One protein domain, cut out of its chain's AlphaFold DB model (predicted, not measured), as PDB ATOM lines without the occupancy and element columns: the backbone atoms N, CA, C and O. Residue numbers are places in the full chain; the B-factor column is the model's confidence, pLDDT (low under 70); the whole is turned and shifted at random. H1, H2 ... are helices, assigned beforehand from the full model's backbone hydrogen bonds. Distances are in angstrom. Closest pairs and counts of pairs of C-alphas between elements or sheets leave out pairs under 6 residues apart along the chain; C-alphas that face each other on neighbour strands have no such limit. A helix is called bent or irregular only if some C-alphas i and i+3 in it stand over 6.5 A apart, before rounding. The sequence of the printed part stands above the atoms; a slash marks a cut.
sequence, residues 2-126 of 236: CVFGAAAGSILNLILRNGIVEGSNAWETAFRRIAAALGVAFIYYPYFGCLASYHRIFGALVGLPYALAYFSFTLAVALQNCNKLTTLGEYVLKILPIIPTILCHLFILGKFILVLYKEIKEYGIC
ATOM      1  N   CYS A   2     164.359 158.945 118.398       86.81
ATOM      2  CA  CYS A   2     163.380 159.423 117.404       86.81
ATOM      3  C   CYS A   2     161.915 159.361 117.862       86.81
ATOM      4  O   CYS A   2     161.142 160.213 117.459       86.81
ATOM      5  N   VAL A   3     161.552 158.435 118.761       90.12
ATOM      6  CA  VAL A   3     160.212 158.400 119.384       90.12
ATOM      7  C   VAL A   3     159.925 159.676 120.186       90.12
ATOM      8  O   VAL A   3     158.859 160.257 120.042       90.12
ATOM      9  N   PHE A   4     160.895 160.164 120.968       89.62
ATOM     10  CA  PHE A   4     160.747 161.424 121.706       89.62
ATOM     11  C   PHE A   4     160.679 162.631 120.769       89.62
ATOM     12  O   PHE A   4     159.907 163.549 121.015       89.62
ATOM     13  N   GLY A   5     161.454 162.612 119.681       88.62
ATOM     14  CA  GLY A   5     161.393 163.658 118.663       88.62
ATOM     15  C   GLY A   5     160.047 163.697 117.934       88.62
ATOM     16  O   GLY A   5     159.451 164.761 117.806       88.62
ATOM     17  N   ALA A   6     159.529 162.533 117.532       88.44
ATOM     18  CA  ALA A   6     158.204 162.396 116.933       88.44
ATOM     19  C   ALA A   6     157.098 162.870 117.886       88.44
ATOM     20  O   ALA A   6     156.248 163.655 117.482       88.44
ATOM     21  N   ALA A   7     157.147 162.460 119.158       90.06
ATOM     22  CA  ALA A   7     156.192 162.899 120.171       90.06
ATOM     23  C   ALA A   7     156.231 164.420 120.375       90.06
ATOM     24  O   ALA A   7     155.187 165.064 120.338       90.06
ATOM     25  N   ALA A   8     157.423 165.007 120.523       89.50
ATOM     26  CA  ALA A   8     157.583 166.451 120.680       89.50
ATOM     27  C   ALA A   8     157.050 167.224 119.464       89.50
ATOM     28  O   ALA A   8     156.308 168.188 119.633       89.50
ATOM     29  N   GLY A   9     157.366 166.772 118.245       87.19
ATOM     30  CA  GLY A   9     156.860 167.374 117.012       87.19
ATOM     31  C   GLY A   9     155.336 167.288 116.885       87.19
ATOM     32  O   GLY A   9     154.690 168.268 116.518       87.19
ATOM     33  N   SER A  10     154.741 166.148 117.251       86.62
ATOM     34  CA  SER A  10     153.286 165.956 117.254       86.62
ATOM     35  C   SER A  10     152.583 166.833 118.293       86.62
ATOM     36  O   SER A  10     151.571 167.456 117.975       86.62
ATOM     37  N   ILE A  11     153.132 166.939 119.509       87.75
ATOM     38  CA  ILE A  11     152.611 167.824 120.566       87.75
ATOM     39  C   ILE A  11     152.675 169.283 120.113       87.75
ATOM     40  O   ILE A  11     151.694 170.014 120.247       87.75
ATOM     41  N   LEU A  12     153.806 169.700 119.541       85.56
ATOM     42  CA  LEU A  12     153.993 171.068 119.080       85.56
ATOM     43  C   LEU A  12     152.991 171.428 117.976       85.56
ATOM     44  O   LEU A  12     152.350 172.473 118.046       85.56
ATOM     45  N   ASN A  13     152.804 170.538 117.001       81.00
ATOM     46  CA  ASN A  13     151.829 170.737 115.933       81.00
ATOM     47  C   ASN A  13     150.390 170.816 116.474       81.00
ATOM     48  O   ASN A  13     149.594 171.639 116.024       81.00
ATOM     49  N   LEU A  14     150.056 169.997 117.474       80.25
ATOM     50  CA  LEU A  14     148.729 169.995 118.082       80.25
ATOM     51  C   LEU A  14     148.439 171.291 118.856       80.25
ATOM     52  O   LEU A  14     147.336 171.823 118.750       80.25
ATOM     53  N   ILE A  15     149.425 171.815 119.591       78.50
ATOM     54  CA  ILE A  15     149.286 173.045 120.383       78.50
ATOM     55  C   ILE A  15     149.301 174.295 119.497       78.50
ATOM     56  O   ILE A  15     148.474 175.179 119.699       78.50
ATOM     57  N   LEU A  16     150.233 174.387 118.542       74.06
ATOM     58  CA  LEU A  16     150.433 175.609 117.757       74.06
ATOM     59  C   LEU A  16     149.484 175.735 116.565       74.06
ATOM     60  O   LEU A  16     149.141 176.847 116.181       74.06
ATOM     61  N   ARG A  17     149.096 174.617 115.945       66.44
ATOM     62  CA  ARG A  17     148.521 174.641 114.591       66.44
ATOM     63  C   ARG A  17     147.063 174.260 114.529       66.44
ATOM     64  O   ARG A  17     146.323 174.800 113.715       66.44
ATOM     65  N   ASN A  18     146.662 173.311 115.362       62.19
ATOM     66  CA  ASN A  18     145.319 172.779 115.271       62.19
ATOM     67  C   ASN A  18     144.310 173.590 116.082       62.19
ATOM     68  O   ASN A  18     143.137 173.519 115.749       62.19
ATOM     69  N   GLY A  19     144.702 174.343 117.119       60.50
ATOM     70  CA  GLY A  19     143.764 175.170 117.902       60.50
ATOM     71  C   GLY A  19     142.604 174.395 118.560       60.50
ATOM     72  O   GLY A  19     141.791 174.979 119.257       60.50
ATOM     73  N   ILE A  20     142.543 173.063 118.398       57.69
ATOM     74  CA  ILE A  20     141.449 172.172 118.838       57.69
ATOM     75  C   ILE A  20     141.270 172.206 120.366       57.69
ATOM     76  O   ILE A  20     140.266 171.759 120.912       57.69
ATOM     77  N   VAL A  21     142.255 172.747 121.078       63.16
ATOM     78  CA  VAL A  21     142.353 172.719 122.531       63.16
ATOM     79  C   VAL A  21     142.120 174.113 123.117       63.16
ATOM     80  O   VAL A  21     142.887 174.574 123.958       63.16
ATOM     81  N   GLU A  22     141.086 174.805 122.644       66.12
ATOM     82  CA  GLU A  22     140.615 176.063 123.230       66.12
ATOM     83  C   GLU A  22     139.479 175.782 124.205       66.12
ATOM     84  O   GLU A  22     138.461 175.177 123.849       66.12
ATOM     85  N   GLY A  23     139.695 176.149 125.467       67.94
ATOM     86  CA  GLY A  23     138.677 176.066 126.497       67.94
ATOM     87  C   GLY A  23     137.903 177.342 126.709       67.94
ATOM     88  O   GLY A  23     138.289 178.403 126.237       67.94
ATOM     89  N   SER A  24     136.783 177.218 127.422       76.06
ATOM     90  CA  SER A  24     135.919 178.360 127.728       76.06
ATOM     91  C   SER A  24     136.652 179.404 128.575       76.06
ATOM     92  O   SER A  24     136.381 180.597 128.473       76.06
ATOM     93  N   ASN A  25     137.618 178.957 129.383       85.75
ATOM     94  CA  ASN A  25     138.483 179.801 130.190       85.75
ATOM     95  C   ASN A  25     139.971 179.394 130.062       85.75
ATOM     96  O   ASN A  25     140.328 178.339 129.520       85.75
ATOM     97  N   ALA A  26     140.864 180.257 130.562       83.56
ATOM     98  CA  ALA A  26     142.314 180.074 130.450       83.56
ATOM     99  C   ALA A  26     142.825 178.816 131.178       83.56
ATOM    100  O   ALA A  26     143.702 178.114 130.670       83.56
ATOM    101  N   TRP A  27     142.249 178.497 132.339       87.06
ATOM    102  CA  TRP A  27     142.605 177.310 133.119       87.06
ATOM    103  C   TRP A  27     142.226 176.019 132.399       87.06
ATOM    104  O   TRP A  27     143.040 175.108 132.267       87.06
ATOM    105  N   GLU A  28     141.014 175.957 131.866       84.62
ATOM    106  CA  GLU A  28     140.506 174.824 131.107       84.62
ATOM    107  C   GLU A  28     141.332 174.598 129.835       84.62
ATOM    108  O   GLU A  28     141.692 173.464 129.521       84.62
ATOM    109  N   THR A  29     141.724 175.675 129.152       83.06
ATOM    110  CA  THR A  29     142.651 175.621 128.012       83.06
ATOM    111  C   THR A  29     143.991 174.998 128.411       83.06
ATOM    112  O   THR A  29     144.495 174.106 127.724       83.06
ATOM    113  N   ALA A  30     144.570 175.422 129.540       84.19
ATOM    114  CA  ALA A  30     145.835 174.882 130.029       84.19
ATOM    115  C   ALA A  30     145.727 173.385 130.372       84.19
ATOM    116  O   ALA A  30     146.539 172.588 129.896       84.19
ATOM    117  N   PHE A  31     144.697 172.982 131.122       88.25
ATOM    118  CA  PHE A  31     144.478 171.578 131.477       88.25
ATOM    119  C   PHE A  31     144.244 170.702 130.253       88.25
ATOM    120  O   PHE A  31     144.840 169.630 130.149       88.25
ATOM    121  N   ARG A  32     143.442 171.161 129.288       85.81
ATOM    122  CA  ARG A  32     143.220 170.405 128.058       85.81
ATOM    123  C   ARG A  32     144.504 170.267 127.232       85.81
ATOM    124  O   ARG A  32     144.739 169.194 126.680       85.81
ATOM    125  N   ARG A  33     145.373 171.288 127.178       84.19
ATOM    126  CA  ARG A  33     146.681 171.199 126.490       84.19
ATOM    127  C   ARG A  33     147.603 170.179 127.152       84.19
ATOM    128  O   ARG A  33     148.220 169.380 126.452       84.19
ATOM    129  N   ILE A  34     147.659 170.167 128.483       87.38
ATOM    130  CA  ILE A  34     148.433 169.178 129.247       87.38
ATOM    131  C   ILE A  34     147.872 167.770 129.017       87.38
ATOM    132  O   ILE A  34     148.631 166.850 128.717       87.38
ATOM    133  N   ALA A  35     146.549 167.602 129.091       88.44
ATOM    134  CA  ALA A  35     145.885 166.325 128.852       88.44
ATOM    135  C   ALA A  35     146.132 165.809 127.427       88.44
ATOM    136  O   ALA A  35     146.436 164.632 127.244       88.44
ATOM    137  N   ALA A  36     146.084 166.684 126.420       86.12
ATOM    138  CA  ALA A  36     146.395 166.321 125.044       86.12
ATOM    139  C   ALA A  36     147.868 165.915 124.879       86.12
ATOM    140  O   ALA A  36     148.156 164.904 124.240       86.12
ATOM    141  N   ALA A  37     148.802 166.643 125.500       87.62
ATOM    142  CA  ALA A  37     150.221 166.290 125.481       87.62
ATOM    143  C   ALA A  37     150.488 164.928 126.146       87.62
ATOM    144  O   ALA A  37     151.235 164.110 125.606       87.62
ATOM    145  N   LEU A  38     149.831 164.652 127.277       89.62
ATOM    146  CA  LEU A  38     149.866 163.347 127.940       89.62
ATOM    147  C   LEU A  38     149.270 162.253 127.051       89.62
ATOM    148  O   LEU A  38     149.891 161.208 126.884       89.62
ATOM    149  N   GLY A  39     148.116 162.499 126.429       90.06
ATOM    150  CA  GLY A  39     147.483 161.567 125.496       90.06
ATOM    151  C   GLY A  39     148.411 161.192 124.342       90.06
ATOM    152  O   GLY A  39     148.568 160.013 124.029       90.06
ATOM    153  N   VAL A  40     149.117 162.172 123.772       89.62
ATOM    154  CA  VAL A  40     150.146 161.917 122.758       89.62
ATOM    155  C   VAL A  40     151.275 161.059 123.334       89.62
ATOM    156  O   VAL A  40     151.659 160.071 122.714       89.62
ATOM    157  N   ALA A  41     151.779 161.357 124.534       88.31
ATOM    158  CA  ALA A  41     152.811 160.535 125.170       88.31
ATOM    159  C   ALA A  41     152.370 159.070 125.363       88.31
ATOM    160  O   ALA A  41     153.158 158.162 125.091       88.31
ATOM    161  N   PHE A  42     151.111 158.831 125.747       91.06
ATOM    162  CA  PHE A  42     150.538 157.484 125.850       91.06
ATOM    163  C   PHE A  42     150.459 156.776 124.498       91.06
ATOM    164  O   PHE A  42     150.807 155.602 124.414       91.06
ATOM    165  N   ILE A  43     150.085 157.480 123.429       91.38
ATOM    166  CA  ILE A  43     150.097 156.934 122.064       91.38
ATOM    167  C   ILE A  43     151.519 156.518 121.658       91.38
ATOM    168  O   ILE A  43     151.701 155.502 120.999       91.38
ATOM    169  N   TYR A  44     152.559 157.237 122.083       90.50
ATOM    170  CA  TYR A  44     153.941 156.847 121.774       90.50
ATOM    171  C   TYR A  44     154.526 155.777 122.718       90.50
ATOM    172  O   TYR A  44     155.599 155.235 122.436       90.50
ATOM    173  N   TYR A  45     153.847 155.432 123.814       89.81
ATOM    174  CA  TYR A  45     154.336 154.461 124.799       89.81
ATOM    175  C   TYR A  45     154.544 153.037 124.241       89.81
ATOM    176  O   TYR A  45     155.611 152.461 124.495       89.81
ATOM    177  N   PRO A  46     153.628 152.467 123.426       89.31
ATOM    178  CA  PRO A  46     153.800 151.142 122.832       89.31
ATOM    179  C   PRO A  46     155.099 150.989 122.042       89.31
ATOM    180  O   PRO A  46     155.712 149.927 122.091       89.31
ATOM    181  N   TYR A  47     155.592 152.048 121.386       89.25
ATOM    182  CA  TYR A  47     156.876 151.985 120.684       89.25
ATOM    183  C   TYR A  47     158.027 151.609 121.621       89.25
ATOM    184  O   TYR A  47     158.876 150.797 121.260       89.25
ATOM    185  N   PHE A  48     158.061 152.166 122.833       87.12
ATOM    186  CA  PHE A  48     159.089 151.821 123.812       87.12
ATOM    187  C   PHE A  48     158.905 150.404 124.346       87.12
ATOM    188  O   PHE A  48     159.888 149.671 124.422       87.12
ATOM    189  N   GLY A  49     157.667 150.006 124.652       86.00
ATOM    190  CA  GLY A  49     157.359 148.652 125.118       86.00
ATOM    191  C   GLY A  49     157.769 147.582 124.104       86.00
ATOM    192  O   GLY A  49     158.464 146.629 124.448       86.00
ATOM    193  N   CYS A  50     157.434 147.784 122.830       87.12
ATOM    194  CA  CYS A  50     157.759 146.864 121.744       87.12
ATOM    195  C   CYS A  50     159.272 146.730 121.502       87.12
ATOM    196  O   CYS A  50     159.746 145.621 121.266       87.12
ATOM    197  N   LEU A  51     160.046 147.823 121.583       82.88
ATOM    198  CA  LEU A  51     161.510 147.767 121.428       82.88
ATOM    199  C   LEU A  51     162.242 147.258 122.680       82.88
ATOM    200  O   LEU A  51     163.359 146.754 122.557       82.88
ATOM    201  N   ALA A  52     161.667 147.442 123.869       80.62
ATOM    202  CA  ALA A  52     162.261 147.021 125.139       80.62
ATOM    203  C   ALA A  52     161.864 145.596 125.556       80.62
ATOM    204  O   ALA A  52     162.428 145.076 126.517       80.62
ATOM    205  N   SER A  53     160.914 144.972 124.850       80.62
ATOM    206  CA  SER A  53     160.445 143.619 125.142       80.62
ATOM    207  C   SER A  53     161.584 142.597 125.094       80.62
ATOM    208  O   SER A  53     162.454 142.643 124.219       80.62
ATOM    209  N   TYR A  54     161.537 141.645 126.029       72.25
ATOM    210  CA  TYR A  54     162.442 140.497 126.066       72.25
ATOM    211  C   TYR A  54     162.317 139.656 124.789       72.25
ATOM    212  O   TYR A  54     163.314 139.271 124.184       72.25
ATOM    213  N   HIS A  55     161.082 139.465 124.316       78.19
ATOM    214  CA  HIS A  55     160.804 138.797 123.053       78.19
ATOM    215  C   HIS A  55     160.777 139.815 121.912       78.19
ATOM    216  O   HIS A  55     159.721 140.329 121.530       78.19
ATOM    217  N   ARG A  56     161.956 140.106 121.359       78.12
ATOM    218  CA  ARG A  56     162.135 141.112 120.301       78.12
ATOM    219  C   ARG A  56     161.347 140.815 119.029       78.12
ATOM    220  O   ARG A  56     160.859 141.754 118.407       78.12
ATOM    221  N   ILE A  57     161.176 139.539 118.684       78.56
ATOM    222  CA  ILE A  57     160.377 139.111 117.526       78.56
ATOM    223  C   ILE A  57     158.915 139.521 117.711       78.56
ATOM    224  O   ILE A  57     158.392 140.272 116.897       78.56
ATOM    225  N   PHE A  58     158.276 139.110 118.812       83.25
ATOM    226  CA  PHE A  58     156.885 139.474 119.109       83.25
ATOM    227  C   PHE A  58     156.710 140.986 119.264       83.25
ATOM    228  O   PHE A  58     155.777 141.564 118.707       83.25
ATOM    229  N   GLY A  59     157.639 141.641 119.968       84.56
ATOM    230  CA  GLY A  59     157.637 143.092 120.127       84.56
ATOM    231  C   GLY A  59     157.661 143.814 118.782       84.56
ATOM    232  O   GLY A  59     156.883 144.742 118.568       84.56
ATOM    233  N   ALA A  60     158.490 143.364 117.844       86.12
ATOM    234  CA  ALA A  60     158.583 143.990 116.537       86.12
ATOM    235  C   ALA A  60     157.465 143.558 115.568       86.12
ATOM    236  O   ALA A  60     157.048 144.377 114.754       86.12
ATOM    237  N   LEU A  61     156.909 142.348 115.702       86.75
ATOM    238  CA  LEU A  61     155.757 141.875 114.920       86.75
ATOM    239  C   LEU A  61     154.484 142.669 115.242       86.75
ATOM    240  O   LEU A  61     153.702 142.960 114.347       86.75
ATOM    241  N   VAL A  62     154.298 143.049 116.510       89.50
ATOM    242  CA  VAL A  62     153.181 143.899 116.958       89.50
ATOM    243  C   VAL A  62     153.497 145.386 116.751       89.50
ATOM    244  O   VAL A  62     152.630 146.168 116.366       89.50
ATOM    245  N   GLY A  63     154.751 145.794 116.962       89.81
ATOM    246  CA  GLY A  63     155.178 147.189 116.840       89.81
ATOM    247  C   GLY A  63     155.242 147.708 115.399       89.81
ATOM    248  O   GLY A  63     154.943 148.878 115.165       89.81
ATOM    249  N   LEU A  64     155.585 146.859 114.424       91.50
ATOM    250  CA  LEU A  64     155.647 147.227 113.006       91.50
ATOM    251  C   LEU A  64     154.282 147.655 112.426       91.50
ATOM    252  O   LEU A  64     154.222 148.758 111.881       91.50
ATOM    253  N   PRO A  65     153.192 146.864 112.528       92.19
ATOM    254  CA  PRO A  65     151.891 147.276 112.011       92.19
ATOM    255  C   PRO A  65     151.357 148.503 112.751       92.19
ATOM    256  O   PRO A  65     150.760 149.369 112.120       92.19
ATOM    257  N   TYR A  66     151.638 148.635 114.052       92.50
ATOM    258  CA  TYR A  66     151.296 149.836 114.811       92.50
ATOM    259  C   TYR A  66     151.999 151.087 114.256       92.50
ATOM    260  O   TYR A  66     151.350 152.091 113.959       92.50
ATOM    261  N   ALA A  67     153.318 151.008 114.041       90.94
ATOM    262  CA  ALA A  67     154.101 152.090 113.451       90.94
ATOM    263  C   ALA A  67     153.634 152.440 112.035       90.94
ATOM    264  O   ALA A  67     153.541 153.618 111.691       90.94
ATOM    265  N   LEU A  68     153.319 151.427 111.224       92.62
ATOM    266  CA  LEU A  68     152.850 151.607 109.856       92.62
ATOM    267  C   LEU A  68     151.466 152.264 109.819       92.62
ATOM    268  O   LEU A  68     151.270 153.217 109.072       92.62
ATOM    269  N   ALA A  69     150.527 151.803 110.646       92.50
ATOM    270  CA  ALA A  69     149.190 152.380 110.739       92.50
ATOM    271  C   ALA A  69     149.247 153.848 111.179       92.50
ATOM    272  O   ALA A  69     148.630 154.710 110.552       92.50
ATOM    273  N   TYR A  70     150.042 154.154 112.207       90.50
ATOM    274  CA  TYR A  70     150.191 155.520 112.701       90.50
ATOM    275  C   TYR A  70     150.885 156.443 111.687       90.50
ATOM    276  O   TYR A  70     150.481 157.594 111.505       90.50
ATOM    277  N   PHE A  71     151.905 155.938 110.986       89.94
ATOM    278  CA  PHE A  71     152.565 156.667 109.904       89.94
ATOM    279  C   PHE A  71     151.598 156.967 108.755       89.94
ATOM    280  O   PHE A  71     151.495 158.118 108.334       89.94
ATOM    281  N   SER A  72     150.842 155.964 108.303       90.50
ATOM    282  CA  SER A  72     149.827 156.121 107.258       90.50
ATOM    283  C   SER A  72     148.745 157.116 107.663       90.50
ATOM    284  O   SER A  72     148.378 157.968 106.862       90.50
ATOM    285  N   PHE A  73     148.280 157.074 108.915       89.31
ATOM    286  CA  PHE A  73     147.327 158.049 109.441       89.31
ATOM    287  C   PHE A  73     147.901 159.473 109.421       89.31
ATOM    288  O   PHE A  73     147.267 160.393 108.909       89.31
ATOM    289  N   THR A  74     149.129 159.650 109.912       85.56
ATOM    290  CA  THR A  74     149.811 160.954 109.923       85.56
ATOM    291  C   THR A  74     149.980 161.504 108.505       85.56
ATOM    292  O   THR A  74     149.733 162.686 108.261       85.56
ATOM    293  N   LEU A  75     150.356 160.644 107.555       85.75
ATOM    294  CA  LEU A  75     150.508 161.012 106.152       85.75
ATOM    295  C   LEU A  75     149.160 161.353 105.509       85.75
ATOM    296  O   LEU A  75     149.061 162.361 104.818       85.75
ATOM    297  N   ALA A  76     148.112 160.572 105.773       86.56
ATOM    298  CA  ALA A  76     146.770 160.838 105.267       86.56
ATOM    299  C   ALA A  76     146.243 162.196 105.754       86.56
ATOM    300  O   ALA A  76     145.757 162.986 104.948       86.56
ATOM    301  N   VAL A  77     146.412 162.511 107.042       82.69
ATOM    302  CA  VAL A  77     146.040 163.821 107.605       82.69
ATOM    303  C   VAL A  77     146.855 164.945 106.962       82.69
ATOM    304  O   VAL A  77     146.300 165.989 106.610       82.69
ATOM    305  N   ALA A  78     148.159 164.742 106.759       78.88
ATOM    306  CA  ALA A  78     149.003 165.717 106.077       78.88
ATOM    307  C   ALA A  78     148.531 165.967 104.633       78.88
ATOM    308  O   ALA A  78     148.364 167.120 104.241       78.88
ATOM    309  N   LEU A  79     148.236 164.910 103.870       80.25
ATOM    310  CA  LEU A  79     147.755 164.999 102.488       80.25
ATOM    311  C   LEU A  79     146.364 165.644 102.391       80.25
ATOM    312  O   LEU A  79     146.145 166.496 101.533       80.25
ATOM    313  N   GLN A  80     145.438 165.316 103.296       80.38
ATOM    314  CA  GLN A  80     144.113 165.946 103.347       80.38
ATOM    315  C   GLN A  80     144.202 167.450 103.614       80.38
ATOM    316  O   GLN A  80     143.508 168.240 102.975       80.38
ATOM    317  N   ASN A  81     145.081 167.860 104.529       71.69
ATOM    318  CA  ASN A  81     145.322 169.275 104.810       71.69
ATOM    319  C   ASN A  81     145.955 170.018 103.626       71.69
ATOM    320  O   ASN A  81     145.810 171.237 103.537       71.69
ATOM    321  N   CYS A  82     146.624 169.294 102.729       69.94
ATOM    322  CA  CYS A  82     147.205 169.838 101.509       69.94
ATOM    323  C   CYS A  82     146.200 169.961 100.368       69.94
ATOM    324  O   CYS A  82     146.255 170.935  99.630       69.94
ATOM    325  N   ASN A  83     145.254 169.028 100.242       67.88
ATOM    326  CA  ASN A  83     144.258 169.069  99.167       67.88
ATOM    327  C   ASN A  83     143.280 170.256  99.298       67.88
ATOM    328  O   ASN A  83     142.618 170.636  98.342       67.88
ATOM    329  N   LYS A  84     143.191 170.855 100.493       64.88
ATOM    330  CA  LYS A  84     142.400 172.069 100.756       64.88
ATOM    331  C   LYS A  84     143.110 173.369 100.349       64.88
ATOM    332  O   LYS A  84     142.516 174.432 100.493       64.88
ATOM    333  N   LEU A  85     144.371 173.305  99.923       63.62
ATOM    334  CA  LEU A  85     145.191 174.469  99.590       63.62
ATOM    335  C   LEU A  85     145.300 174.638  98.077       63.62
ATOM    336  O   LEU A  85     145.656 173.709  97.360       63.62
ATOM    337  N   THR A  86     145.017 175.848  97.604       60.25
ATOM    338  CA  THR A  86     144.943 176.193  96.179       60.25
ATOM    339  C   THR A  86     146.260 176.707  95.600       60.25
ATOM    340  O   THR A  86     146.394 176.764  94.380       60.25
ATOM    341  N   THR A  87     147.255 177.052  96.427       65.88
ATOM    342  CA  THR A  87     148.540 177.599  95.959       65.88
ATOM    343  C   THR A  87     149.744 176.772  96.425       65.88
ATOM    344  O   THR A  87     149.821 176.319  97.569       65.88
ATOM    345  N   LEU A  88     150.731 176.598  95.535       64.50
ATOM    346  CA  LEU A  88     151.974 175.860  95.820       64.50
ATOM    347  C   LEU A  88     152.764 176.461  96.999       64.50
ATOM    348  O   LEU A  88     153.401 175.724  97.749       64.50
ATOM    349  N   GLY A  89     152.695 177.782  97.193       64.56
ATOM    350  CA  GLY A  89     153.363 178.466  98.305       64.56
ATOM    351  C   GLY A  89     152.806 178.056  99.668       64.56
ATOM    352  O   GLY A  89     153.563 177.724 100.582       64.56
ATOM    353  N   GLU A  90     151.481 177.984  99.799       67.50
ATOM    354  CA  GLU A  90     150.829 177.562 101.041       67.50
ATOM    355  C   GLU A  90     151.089 176.081 101.353       67.50
ATOM    356  O   GLU A  90     151.198 175.699 102.522       67.50
ATOM    357  N   TYR A  91     151.224 175.242 100.318       67.12
ATOM    358  CA  TYR A  91     151.537 173.818 100.466       67.12
ATOM    359  C   TYR A  91     152.899 173.622 101.136       67.12
ATOM    360  O   TYR A  91     153.014 172.925 102.150       67.12
ATOM    361  N   VAL A  92     153.924 174.304 100.610       69.81
ATOM    362  CA  VAL A  92     155.282 174.276 101.165       69.81
ATOM    363  C   VAL A  92     155.262 174.771 102.610       69.81
ATOM    364  O   VAL A  92     155.794 174.099 103.491       69.81
ATOM    365  N   LEU A  93     154.554 175.868 102.884       72.12
ATOM    366  CA  LEU A  93     154.422 176.445 104.225       72.12
ATOM    367  C   LEU A  93     153.741 175.518 105.240       72.12
ATOM    368  O   LEU A  93     154.017 175.593 106.444       72.12
ATOM    369  N   LYS A  94     152.845 174.631 104.793       72.88
ATOM    370  CA  LYS A  94     152.196 173.682 105.699       72.88
ATOM    371  C   LYS A  94     153.002 172.414 105.948       72.88
ATOM    372  O   LYS A  94     152.952 171.929 107.077       72.88
ATOM    373  N   ILE A  95     153.720 171.898 104.953       75.12
ATOM    374  CA  ILE A  95     154.451 170.625 105.061       75.12
ATOM    375  C   ILE A  95     155.830 170.804 105.676       75.12
ATOM    376  O   ILE A  95     156.197 169.975 106.508       75.12
ATOM    377  N   LEU A  96     156.575 171.864 105.332       80.75
ATOM    378  CA  LEU A  96     157.947 172.072 105.815       80.75
ATOM    379  C   LEU A  96     158.119 171.845 107.331       80.75
ATOM    380  O   LEU A  96     158.991 171.060 107.705       80.75
ATOM    381  N   PRO A  97     157.268 172.407 108.215       78.12
ATOM    382  CA  PRO A  97     157.434 172.217 109.656       78.12
ATOM    383  C   PRO A  97     157.136 170.787 110.138       78.12
ATOM    384  O   PRO A  97     157.583 170.399 111.216       78.12
ATOM    385  N   ILE A  98     156.407 169.983 109.358       82.31
ATOM    386  CA  ILE A  98     156.005 168.607 109.702       82.31
ATOM    387  C   ILE A  98     157.059 167.579 109.240       82.31
ATOM    388  O   ILE A  98     157.140 166.481 109.797       82.31
ATOM    389  N   ILE A  99     157.924 167.934 108.282       86.50
ATOM    390  CA  ILE A  99     159.010 167.082 107.760       86.50
ATOM    391  C   ILE A  99     159.863 166.413 108.854       86.50
ATOM    392  O   ILE A  99     160.014 165.189 108.790       86.50
ATOM    393  N   PRO A 100     160.417 167.114 109.868       88.00
ATOM    394  CA  PRO A 100     161.252 166.462 110.884       88.00
ATOM    395  C   PRO A 100     160.491 165.380 111.661       88.00
ATOM    396  O   PRO A 100     161.057 164.335 111.997       88.00
ATOM    397  N   THR A 101     159.196 165.588 111.897       87.06
ATOM    398  CA  THR A 101     158.314 164.621 112.552       87.06
ATOM    399  C   THR A 101     158.090 163.398 111.663       87.06
ATOM    400  O   THR A 101     158.187 162.269 112.146       87.06
ATOM    401  N   ILE A 102     157.859 163.589 110.360       89.06
ATOM    402  CA  ILE A 102     157.716 162.498 109.377       89.06
ATOM    403  C   ILE A 102     159.009 161.679 109.290       89.06
ATOM    404  O   ILE A 102     158.965 160.450 109.360       89.06
ATOM    405  N   LEU A 103     160.165 162.343 109.221       90.44
ATOM    406  CA  LEU A 103     161.471 161.680 109.216       90.44
ATOM    407  C   LEU A 103     161.694 160.851 110.488       90.44
ATOM    408  O   LEU A 103     162.212 159.734 110.416       90.44
ATOM    409  N   CYS A 104     161.257 161.348 111.649       90.94
ATOM    410  CA  CYS A 104     161.319 160.579 112.891       90.94
ATOM    411  C   CYS A 104     160.456 159.310 112.828       90.94
ATOM    412  O   CYS A 104     160.926 158.255 113.256       90.94
ATOM    413  N   HIS A 105     159.242 159.376 112.273       89.44
ATOM    414  CA  HIS A 105     158.391 158.193 112.093       89.44
ATOM    415  C   HIS A 105     159.006 157.182 111.126       89.44
ATOM    416  O   HIS A 105     159.034 155.990 111.431       89.44
ATOM    417  N   LEU A 106     159.579 157.650 110.015       91.56
ATOM    418  CA  LEU A 106     160.276 156.789 109.060       91.56
ATOM    419  C   LEU A 106     161.454 156.060 109.719       91.56
ATOM    420  O   LEU A 106     161.640 154.859 109.521       91.56
ATOM    421  N   PHE A 107     162.225 156.755 110.558       91.75
ATOM    422  CA  PHE A 107     163.330 156.140 111.289       91.75
ATOM    423  C   PHE A 107     162.852 155.098 112.309       91.75
ATOM    424  O   PHE A 107     163.499 154.064 112.482       91.75
ATOM    425  N   ILE A 108     161.726 155.346 112.984       90.75
ATOM    426  CA  ILE A 108     161.108 154.377 113.902       90.75
ATOM    427  C   ILE A 108     160.682 153.124 113.131       90.75
ATOM    428  O   ILE A 108     161.042 152.018 113.533       90.75
ATOM    429  N   LEU A 109     159.999 153.289 111.997       91.94
ATOM    430  CA  LEU A 109     159.588 152.183 111.131       91.94
ATOM    431  C   LEU A 109     160.803 151.370 110.658       91.94
ATOM    432  O   LEU A 109     160.848 150.152 110.827       91.94
ATOM    433  N   GLY A 110     161.838 152.050 110.160       91.06
ATOM    434  CA  GLY A 110     163.088 151.417 109.747       91.06
ATOM    435  C   GLY A 110     163.761 150.647 110.885       91.06
ATOM    436  O   GLY A 110     164.286 149.557 110.672       91.06
ATOM    437  N   LYS A 111     163.705 151.152 112.122       89.94
ATOM    438  CA  LYS A 111     164.219 150.430 113.293       89.94
ATOM    439  C   LYS A 111     163.467 149.129 113.550       89.94
ATOM    440  O   LYS A 111     164.134 148.130 113.807       89.94
ATOM    441  N   PHE A 112     162.140 149.116 113.455       89.62
ATOM    442  CA  PHE A 112     161.361 147.882 113.595       89.62
ATOM    443  C   PHE A 112     161.707 146.859 112.514       89.62
ATOM    444  O   PHE A 112     161.941 145.699 112.838       89.62
ATOM    445  N   ILE A 113     161.835 147.298 111.259       90.31
ATOM    446  CA  ILE A 113     162.233 146.431 110.139       90.31
ATOM    447  C   ILE A 113     163.627 145.841 110.378       90.31
ATOM    448  O   ILE A 113     163.826 144.643 110.215       90.31
ATOM    449  N   LEU A 114     164.595 146.657 110.807       90.12
ATOM    450  CA  LEU A 114     165.960 146.195 111.074       90.12
ATOM    451  C   LEU A 114     166.040 145.218 112.249       90.12
ATOM    452  O   LEU A 114     166.849 144.293 112.207       90.12
ATOM    453  N   VAL A 115     165.244 145.438 113.300       86.75
ATOM    454  CA  VAL A 115     165.148 144.499 114.424       86.75
ATOM    455  C   VAL A 115     164.546 143.186 113.935       86.75
ATOM    456  O   VAL A 115     165.189 142.159 114.105       86.75
ATOM    457  N   LEU A 116     163.406 143.211 113.238       86.38
ATOM    458  CA  LEU A 116     162.802 142.000 112.664       86.38
ATOM    459  C   LEU A 116     163.769 141.250 111.754       86.38
ATOM    460  O   LEU A 116     163.946 140.050 111.913       86.38
ATOM    461  N   TYR A 117     164.433 141.951 110.837       87.50
ATOM    462  CA  TYR A 117     165.377 141.339 109.910       87.50
ATOM    463  C   TYR A 117     166.546 140.667 110.635       87.50
ATOM    464  O   TYR A 117     166.929 139.557 110.274       87.50
ATOM    465  N   LYS A 118     167.109 141.313 111.665       85.75
ATOM    466  CA  LYS A 118     168.187 140.715 112.462       85.75
ATOM    467  C   LYS A 118     167.729 139.465 113.192       85.75
ATOM    468  O   LYS A 118     168.405 138.452 113.099       85.75
ATOM    469  N   GLU A 119     166.588 139.533 113.864       83.62
ATOM    470  CA  GLU A 119     166.072 138.398 114.629       83.62
ATOM    471  C   GLU A 119     165.689 137.233 113.695       83.62
ATOM    472  O   GLU A 119     166.021 136.088 113.978       83.62
ATOM    473  N   ILE A 120     165.103 137.509 112.521       82.50
ATOM    474  CA  ILE A 120     164.832 136.491 111.489       82.50
ATOM    475  C   ILE A 120     166.132 135.899 110.936       82.50
ATOM    476  O   ILE A 120     166.194 134.702 110.676       82.50
ATOM    477  N   LYS A 121     167.176 136.709 110.735       83.38
ATOM    478  CA  LYS A 121     168.469 136.224 110.238       83.38
ATOM    479  C   LYS A 121     169.180 135.329 111.256       83.38
ATOM    480  O   LYS A 121     169.864 134.396 110.855       83.38
ATOM    481  N   GLU A 122     169.065 135.655 112.536       78.75
ATOM    482  CA  GLU A 122     169.796 134.990 113.616       78.75
ATOM    483  C   GLU A 122     169.071 133.733 114.117       78.75
ATOM    484  O   GLU A 122     169.721 132.721 114.362       78.75
ATOM    485  N   TYR A 123     167.736 133.758 114.175       71.00
ATOM    486  CA  TYR A 123     166.927 132.650 114.694       71.00
ATOM    487  C   TYR A 123     166.088 131.932 113.621       71.00
ATOM    488  O   TYR A 123     165.696 130.789 113.823       71.00
ATOM    489  N   GLY A 124     165.854 132.528 112.447       67.44
ATOM    490  CA  GLY A 124     164.996 131.973 111.389       67.44
ATOM    491  C   GLY A 124     163.504 132.295 111.566       67.44
ATOM    492  O   GLY A 124     163.036 132.576 112.665       67.44
ATOM    493  N   ILE A 125     162.724 132.229 110.474       60.72
ATOM    494  CA  ILE A 125     161.261 132.502 110.458       60.72
ATOM    495  C   ILE A 125     160.482 131.482 111.313       60.72
ATOM    496  O   ILE A 125     159.452 131.809 111.895       60.72
ATOM    497  N   CYS A 126     161.010 130.259 111.412       50.62
ATOM    498  CA  CYS A 126     160.466 129.143 112.192       50.62
ATOM    499  C   CYS A 126     161.358 128.800 113.403       50.62
ATOM    500  O   CYS A 126     161.295 127.700 113.946       50.62
TER     501      CYS A 126
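AT A GLANCE: This is residues 2 to 126 of the 236 residues of an uncharacterized protein of Paramuricea clavata (UniProt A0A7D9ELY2). Four helices form a loose, flat up-and-down bundle: H2 and H3 open as a V, H4b runs beside H3, and short H1 packs on H2 and H4b. The printed part has 125 residues, of which 106 are in four named helices, H1, H2, H3 and H4 in order along the chain, with no named strand; the class is all helix. The radius of gyration of the C-alphas is 17.4 A and the spans 55, 38 and 17 A.

IN THESE COORDINATES: H1, residues 2 to 16, begins at C-alpha 2 (163.380, 159.423, 117.404). H2 is residues 26 to 52, H3 residues 56 to 83. H4, residues 88 to 123, is one helix by its hydrogen bonds, but bent: C-alphas 97 and 100 are 7.0 A apart. Arm H4a is 88 to 97; H4b, 100 to 123, ends at (166.927, 132.650, 114.694).

HOW THE PARTS SIT: H3 touches H4b, running opposite ways; C-alphas 60 and 112 are closest, 5.6 A. H2 and H3, a hairpin, have a steep tilt of 42 degrees. In H1 and H4b every O i to N i+4 pair is within hydrogen-bond range.

THE WHOLE: pLDDT is under 70 in residues 17 to 23, 82 to 92, 124 to 126.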